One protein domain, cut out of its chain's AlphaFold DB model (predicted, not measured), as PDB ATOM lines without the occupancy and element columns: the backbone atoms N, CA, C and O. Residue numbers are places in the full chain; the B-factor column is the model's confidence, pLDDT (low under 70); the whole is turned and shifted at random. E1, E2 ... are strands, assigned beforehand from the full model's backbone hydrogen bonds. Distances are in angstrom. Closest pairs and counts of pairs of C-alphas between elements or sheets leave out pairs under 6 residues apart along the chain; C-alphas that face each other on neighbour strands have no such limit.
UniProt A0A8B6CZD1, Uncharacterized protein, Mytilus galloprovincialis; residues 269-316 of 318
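What this domain is: This is residues 269 to 316 of the 318 residues of an uncharacterized protein of Mytilus galloprovincialis (UniProt A0A8B6CZD1). This is one long, thin hairpin of two strands side by side, E1 and E2, bent along its length, with the wide loop of residues 282 to 297 at one end; residues 288 to 294 of that loop stick out. At the other end the printed part folds back after E2 in a small turn, where residues 310 to 311 of E2 pair antiparallel with residues 314 to 315. The printed part has 48 residues, with no named helix and two named strands, E1 then E2, in one antiparallel sheet of order E1 - E2; the class is all strand. The whole is extended, with a radius of gyration of the C-alphas of 19.0 A, and its outline is a rod of 59 by 21 by 6 A.

How they stand to each other: Start at E1, residues 269 to 281, and set beside it E2, residues 298 to 311: they form a hairpin, antiparallel, with 166 degrees between their N-to-C directions. Look at C-alphas 273 and 307, which face each other at 4.2 A. On the backbone, N 274 and O 306 are within hydrogen-bond range at 2.8 A, as are N 299 and O 280 at 2.9 A. At residue 303, E2 bends by 62 degrees.

Where its parts are: Find C-alpha 269 at (-38.338, -59.937, -9.230); from there E1 runs 37.6 A to C-alpha 281 at (-75.605, -64.436, -11.328). E2 then runs 36.2 A from C-alpha 298 to C-alpha 311 at (-36.960, -59.306, -4.735).

The domain as a whole: The C-alphas farthest apart, those of Ser 290 and His 313, are 59.4 A apart. The printed part has no cut, and the link from E1 to E2, 16 residues, is long. The mean pLDDT of the printed part is 81.4; look for values under 70 at residues 284 to 287 and 314 to 316.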
ATOM      1  N   PHE A 269     -37.041 -60.336  -9.763       86.12
ATOM      2  CA  PHE A 269     -38.338 -59.937  -9.230       86.12
ATOM      3  C   PHE A 269     -39.381 -61.022  -9.481       86.12
ATOM      4  O   PHE A 269     -39.442 -61.618 -10.553       86.12
ATOM      5  N   THR A 270     -40.228 -61.281  -8.493       87.12
ATOM      6  CA  THR A 270     -41.405 -62.139  -8.639       87.12
ATOM      7  C   THR A 270     -42.612 -61.391  -8.103       87.12
ATOM      8  O   THR A 270     -42.607 -60.967  -6.949       87.12
ATOM      9  N   ILE A 271     -43.633 -61.216  -8.939       89.81
ATOM     10  CA  ILE A 271     -44.875 -60.540  -8.565       89.81
ATOM     11  C   ILE A 271     -45.928 -61.614  -8.319       89.81
ATOM     12  O   ILE A 271     -46.294 -62.353  -9.230       89.81
ATOM     13  N   TYR A 272     -46.402 -61.705  -7.082       89.06
ATOM     14  CA  TYR A 272     -47.565 -62.509  -6.727       89.06
ATOM     15  C   TYR A 272     -48.770 -61.584  -6.712       89.06
ATOM     16  O   TYR A 272     -48.739 -60.594  -5.991       89.06
ATOM     17  N   ALA A 273     -49.803 -61.884  -7.492       91.62
ATOM     18  CA  ALA A 273     -51.034 -61.106  -7.517       91.62
ATOM     19  C   ALA A 273     -52.218 -62.006  -7.166       91.62
ATOM     20  O   ALA A 273     -52.338 -63.108  -7.703       91.62
ATOM     21  N   ASP A 274     -53.069 -61.516  -6.276       91.56
ATOM     22  CA  ASP A 274     -54.333 -62.130  -5.899       91.56
ATOM     23  C   ASP A 274     -55.477 -61.163  -6.211       91.56
ATOM     24  O   ASP A 274     -55.374 -59.956  -5.968       91.56
ATOM     25  N   PHE A 275     -56.554 -61.685  -6.792       89.31
ATOM     26  CA  PHE A 275     -57.684 -60.900  -7.277       89.31
ATOM     27  C   PHE A 275     -58.976 -61.469  -6.716       89.31
ATOM     28  O   PHE A 275     -59.450 -62.522  -7.143       89.31
ATOM     29  N   GLU A 276     -59.600 -60.705  -5.833       91.31
ATOM     30  CA  GLU A 276     -60.889 -61.042  -5.262       91.31
ATOM     31  C   GLU A 276     -62.005 -60.597  -6.205       91.31
ATOM     32  O   GLU A 276     -61.979 -59.502  -6.789       91.31
ATOM     33  N   ARG A 277     -63.001 -61.469  -6.389       88.12
ATOM     34  CA  ARG A 277     -64.148 -61.190  -7.258       88.12
ATOM     35  C   ARG A 277     -65.442 -61.695  -6.642       88.12
ATOM     36  O   ARG A 277     -65.525 -62.834  -6.191       88.12
ATOM     37  N   PHE A 278     -66.487 -60.879  -6.719       90.06
ATOM     38  CA  PHE A 278     -67.849 -61.327  -6.466       90.06
ATOM     39  C   PHE A 278     -68.386 -62.066  -7.689       90.06
ATOM     40  O   PHE A 278     -68.265 -61.595  -8.821       90.06
ATOM     41  N   THR A 279     -68.995 -63.224  -7.462       89.75
ATOM     42  CA  THR A 279     -69.693 -63.992  -8.493       89.75
ATOM     43  C   THR A 279     -71.167 -63.621  -8.492       89.75
ATOM     44  O   THR A 279     -71.974 -64.126  -7.712       89.75
ATOM     45  N   GLU A 280     -71.525 -62.713  -9.391       86.75
ATOM     46  CA  GLU A 280     -72.909 -62.321  -9.613       86.75
ATOM     47  C   GLU A 280     -73.564 -63.289 -10.612       86.75
ATOM     48  O   GLU A 280     -72.950 -63.743 -11.586       86.75
ATOM     49  N   LYS A 281     -74.831 -63.639 -10.370       82.50
ATOM     50  CA  LYS A 281     -75.605 -64.436 -11.328       82.50
ATOM     51  C   LYS A 281     -75.875 -63.591 -12.568       82.50
ATOM     52  O   LYS A 281     -76.321 -62.453 -12.453       82.50
ATOM     53  N   MET A 282     -75.653 -64.169 -13.744       75.38
ATOM     54  CA  MET A 282     -75.995 -63.518 -15.006       75.38
ATOM     55  C   MET A 282     -77.373 -63.935 -15.479       75.38
ATOM     56  O   MET A 282     -77.714 -65.118 -15.473       75.38
ATOM     57  N   ASN A 283     -78.138 -62.961 -15.958       71.88
ATOM     58  CA  ASN A 283     -79.357 -63.244 -16.693       71.88
ATOM     59  C   ASN A 283     -78.979 -63.685 -18.107       71.88
ATOM     60  O   ASN A 283     -78.458 -62.900 -18.895       71.88
ATOM     61  N   THR A 284     -79.237 -64.952 -18.423       69.69
ATOM     62  CA  THR A 284     -79.048 -65.509 -19.766       69.69
ATOM     63  C   THR A 284     -80.392 -65.838 -20.397       69.69
ATOM     64  O   THR A 284     -81.283 -66.353 -19.722       69.69
ATOM     65  N   CYS A 285     -80.518 -65.617 -21.704       68.06
ATOM     66  CA  CYS A 285     -81.649 -66.116 -22.483       68.06
ATOM     67  C   CYS A 285     -81.623 -67.653 -22.558       68.06
ATOM     68  O   CYS A 285     -80.557 -68.268 -22.456       68.06
ATOM     69  N   GLN A 286     -82.789 -68.281 -22.751       67.62
ATOM     70  CA  GLN A 286     -82.844 -69.726 -22.976       67.62
ATOM     71  C   GLN A 286     -82.098 -70.092 -24.268       67.62
ATOM     72  O   GLN A 286     -82.279 -69.422 -25.288       67.62
ATOM     73  N   PRO A 287     -81.255 -71.134 -24.245       68.44
ATOM     74  CA  PRO A 287     -80.502 -71.519 -25.422       68.44
ATOM     75  C   PRO A 287     -81.348 -72.214 -26.475       68.44
ATOM     76  O   PRO A 287     -82.260 -72.976 -26.165       68.44
ATOM     77  N   ASN A 288     -81.003 -71.965 -27.736       74.25
ATOM     78  CA  ASN A 288     -81.634 -72.617 -28.873       74.25
ATOM     79  C   ASN A 288     -81.143 -74.078 -28.972       74.25
ATOM     80  O   ASN A 288     -79.945 -74.283 -29.169       74.25
ATOM     81  N   PRO A 289     -82.026 -75.090 -28.883       76.06
ATOM     82  CA  PRO A 289     -81.634 -76.502 -28.903       76.06
ATOM     83  C   PRO A 289     -81.009 -76.965 -30.231       76.06
ATOM     84  O   PRO A 289     -80.371 -78.012 -30.269       76.06
ATOM     85  N   SER A 290     -81.145 -76.193 -31.313       79.38
ATOM     86  CA  SER A 290     -80.637 -76.550 -32.645       79.38
ATOM     87  C   SER A 290     -79.189 -76.114 -32.909       79.38
ATOM     88  O   SER A 290     -78.670 -76.368 -33.995       79.38
ATOM     89  N   ARG A 291     -78.533 -75.402 -31.977       74.38
ATOM     90  CA  ARG A 291     -77.155 -74.902 -32.143       74.38
ATOM     91  C   ARG A 291     -76.370 -74.981 -30.834       74.38
ATOM     92  O   ARG A 291     -76.887 -74.648 -29.774       74.38
ATOM     93  N   ALA A 292     -75.095 -75.360 -30.923       75.06
ATOM     94  CA  ALA A 292     -74.178 -75.245 -29.794       75.06
ATOM     95  C   ALA A 292     -73.987 -73.765 -29.424       75.06
ATOM     96  O   ALA A 292     -73.809 -72.920 -30.304       75.06
ATOM     97  N   TYR A 293     -74.027 -73.453 -28.128       72.31
ATOM     98  CA  TYR A 293     -73.811 -72.100 -27.621       72.31
ATOM     99  C   TYR A 293     -72.936 -72.127 -26.354       72.31
ATOM    100  O   TYR A 293     -73.066 -73.045 -25.538       72.31
ATOM    101  N   PRO A 294     -72.053 -71.134 -26.156       70.62
ATOM    102  CA  PRO A 294     -71.300 -70.995 -24.918       70.62
ATOM    103  C   PRO A 294     -72.207 -70.472 -23.792       70.62
ATOM    104  O   PRO A 294     -72.786 -69.389 -23.886       70.62
ATOM    105  N   LYS A 295     -72.321 -71.239 -22.700       74.12
ATOM    106  CA  LYS A 295     -73.098 -70.855 -21.512       74.12
ATOM    107  C   LYS A 295     -72.218 -70.120 -20.506       74.12
ATOM    108  O   LYS A 295     -71.594 -70.734 -19.644       74.12
ATOM    109  N   ALA A 296     -72.204 -68.796 -20.584       74.50
ATOM    110  CA  ALA A 296     -71.614 -67.979 -19.534       74.50
ATOM    111  C   ALA A 296     -72.552 -67.979 -18.308       74.50
ATOM    112  O   ALA A 296     -73.717 -67.607 -18.423       74.50
ATOM    113  N   TYR A 297     -72.081 -68.467 -17.157       80.19
ATOM    114  CA  TYR A 297     -72.939 -68.781 -16.001       80.19
ATOM    115  C   TYR A 297     -72.803 -67.796 -14.829       80.19
ATOM    116  O   TYR A 297     -73.733 -67.670 -14.031       80.19
ATOM    117  N   GLN A 298     -71.677 -67.086 -14.729       86.19
ATOM    118  CA  GLN A 298     -71.394 -66.109 -13.675       86.19
ATOM    119  C   GLN A 298     -70.665 -64.893 -14.242       86.19
ATOM    120  O   GLN A 298     -69.817 -65.025 -15.127       86.19
ATOM    121  N   LEU A 299     -70.995 -63.718 -13.708       86.00
ATOM    122  CA  LEU A 299     -70.264 -62.482 -13.940       86.00
ATOM    123  C   LEU A 299     -69.309 -62.298 -12.772       86.00
ATOM    124  O   LEU A 299     -69.738 -62.170 -11.626       86.00
ATOM    125  N   HIS A 300     -68.014 -62.280 -13.063       89.31
ATOM    126  CA  HIS A 300     -67.006 -62.000 -12.054       89.31
ATOM    127  C   HIS A 300     -66.799 -60.490 -11.951       89.31
ATOM    128  O   HIS A 300     -66.114 -59.898 -12.787       89.31
ATOM    129  N   ARG A 301     -67.378 -59.873 -10.921       87.38
ATOM    130  CA  ARG A 301     -67.188 -58.455 -10.628       87.38
ATOM    131  C   ARG A 301     -65.982 -58.276  -9.698       87.38
ATOM    132  O   ARG A 301     -65.981 -58.878  -8.626       87.38
ATOM    133  N   PRO A 302     -64.965 -57.480 -10.067       89.75
ATOM    134  CA  PRO A 302     -63.808 -57.245  -9.205       89.75
ATOM    135  C   PRO A 302     -64.238 -56.653  -7.861       89.75
ATOM    136  O   PRO A 302     -65.054 -55.729  -7.835       89.75
ATOM    137  N   SER A 303     -63.708 -57.181  -6.762       89.12
ATOM    138  CA  SER A 303     -63.976 -56.682  -5.407       89.12
ATOM    139  C   SER A 303     -62.722 -56.157  -4.717       89.12
ATOM    140  O   SER A 303     -62.806 -55.220  -3.927       89.12
ATOM    141  N   GLY A 304     -61.559 -56.710  -5.052       90.00
ATOM    142  CA  GLY A 304     -60.282 -56.271  -4.519       90.00
ATOM    143  C   GLY A 304     -59.122 -56.934  -5.238       90.00
ATOM    144  O   GLY A 304     -59.292 -57.885  -5.999       90.00
ATOM    145  N   PHE A 305     -57.927 -56.416  -4.999       91.50
ATOM    146  CA  PHE A 305     -56.698 -57.050  -5.438       91.50
ATOM    147  C   PHE A 305     -55.601 -56.797  -4.412       91.50
ATOM    148  O   PHE A 305     -55.612 -55.794  -3.697       91.50
ATOM    149  N   CYS A 306     -54.651 -57.713  -4.351       91.25
ATOM    150  CA  CYS A 306     -53.427 -57.579  -3.587       91.25
ATOM    151  C   CYS A 306     -52.282 -58.035  -4.480       91.25
ATOM    152  O   CYS A 306     -52.418 -59.009  -5.216       91.25
ATOM    153  N   TYR A 307     -51.147 -57.350  -4.423       90.94
ATOM    154  CA  TYR A 307     -49.940 -57.860  -5.049       90.94
ATOM    155  C   TYR A 307     -48.749 -57.708  -4.114       90.94
ATOM    156  O   TYR A 307     -48.651 -56.754  -3.345       90.94
ATOM    157  N   ARG A 308     -47.835 -58.673  -4.183       87.50
ATOM    158  CA  ARG A 308     -46.569 -58.671  -3.459       87.50
ATOM    159  C   ARG A 308     -45.433 -58.821  -4.450       87.50
ATOM    160  O   ARG A 308     -45.329 -59.838  -5.137       87.50
ATOM    161  N   VAL A 309     -44.559 -57.822  -4.475       88.62
ATOM    162  CA  VAL A 309     -43.309 -57.873  -5.229       88.62
ATOM    163  C   VAL A 309     -42.225 -58.424  -4.314       88.62
ATOM    164  O   VAL A 309     -41.872 -57.818  -3.307       88.62
ATOM    165  N   LYS A 310     -41.695 -59.594  -4.659       84.44
ATOM    166  CA  LYS A 310     -40.568 -60.202  -3.959       84.44
ATOM    167  C   LYS A 310     -39.304 -59.991  -4.774       84.44
ATOM    168  O   LYS A 310     -39.247 -60.399  -5.935       84.44
ATOM    169  N   TYR A 311     -38.295 -59.383  -4.162       85.81
ATOM    170  CA  TYR A 311     -36.960 -59.306  -4.735       85.81
ATOM    171  C   TYR A 311     -36.138 -60.517  -4.286       85.81
ATOM    172  O   TYR A 311     -36.327 -61.072  -3.204       85.81
ATOM    173  N   PHE A 312     -35.203 -60.968  -5.116       75.94
ATOM    174  CA  PHE A 312     -34.396 -62.135  -4.774       75.94
ATOM    175  C   PHE A 312     -33.578 -61.943  -3.475       75.94
ATOM    176  O   PHE A 312     -33.370 -62.918  -2.754       75.94
ATOM    177  N   HIS A 313     -33.173 -60.710  -3.135       77.88
ATOM    178  CA  HIS A 313     -32.405 -60.424  -1.912       77.88
ATOM    179  C   HIS A 313     -33.260 -59.926  -0.727       77.88
ATOM    180  O   HIS A 313     -32.695 -59.524   0.285       77.88
ATOM    181  N   GLY A 314     -34.597 -59.937  -0.818       68.62
ATOM    182  CA  GLY A 314     -35.472 -59.462   0.263       68.62
ATOM    183  C   GLY A 314     -36.838 -58.977  -0.220       68.62
ATOM    184  O   GLY A 314     -37.257 -59.264  -1.341       68.62
ATOM    185  N   ASP A 315     -37.548 -58.231   0.619       64.69
ATOM    186  CA  ASP A 315     -38.769 -57.550   0.193       64.69
ATOM    187  C   ASP A 315     -38.408 -56.260  -0.564       64.69
ATOM    188  O   ASP A 315     -37.463 -55.541  -0.225       64.69
ATOM    189  N   TYR A 316     -39.094 -56.022  -1.686       57.75
ATOM    190  CA  TYR A 316     -38.838 -54.855  -2.524       57.75
ATOM    191  C   TYR A 316     -39.596 -53.657  -1.954       57.75
ATOM    192  O   TYR A 316     -40.759 -53.465  -2.295       57.75
TER     193      TYR A 316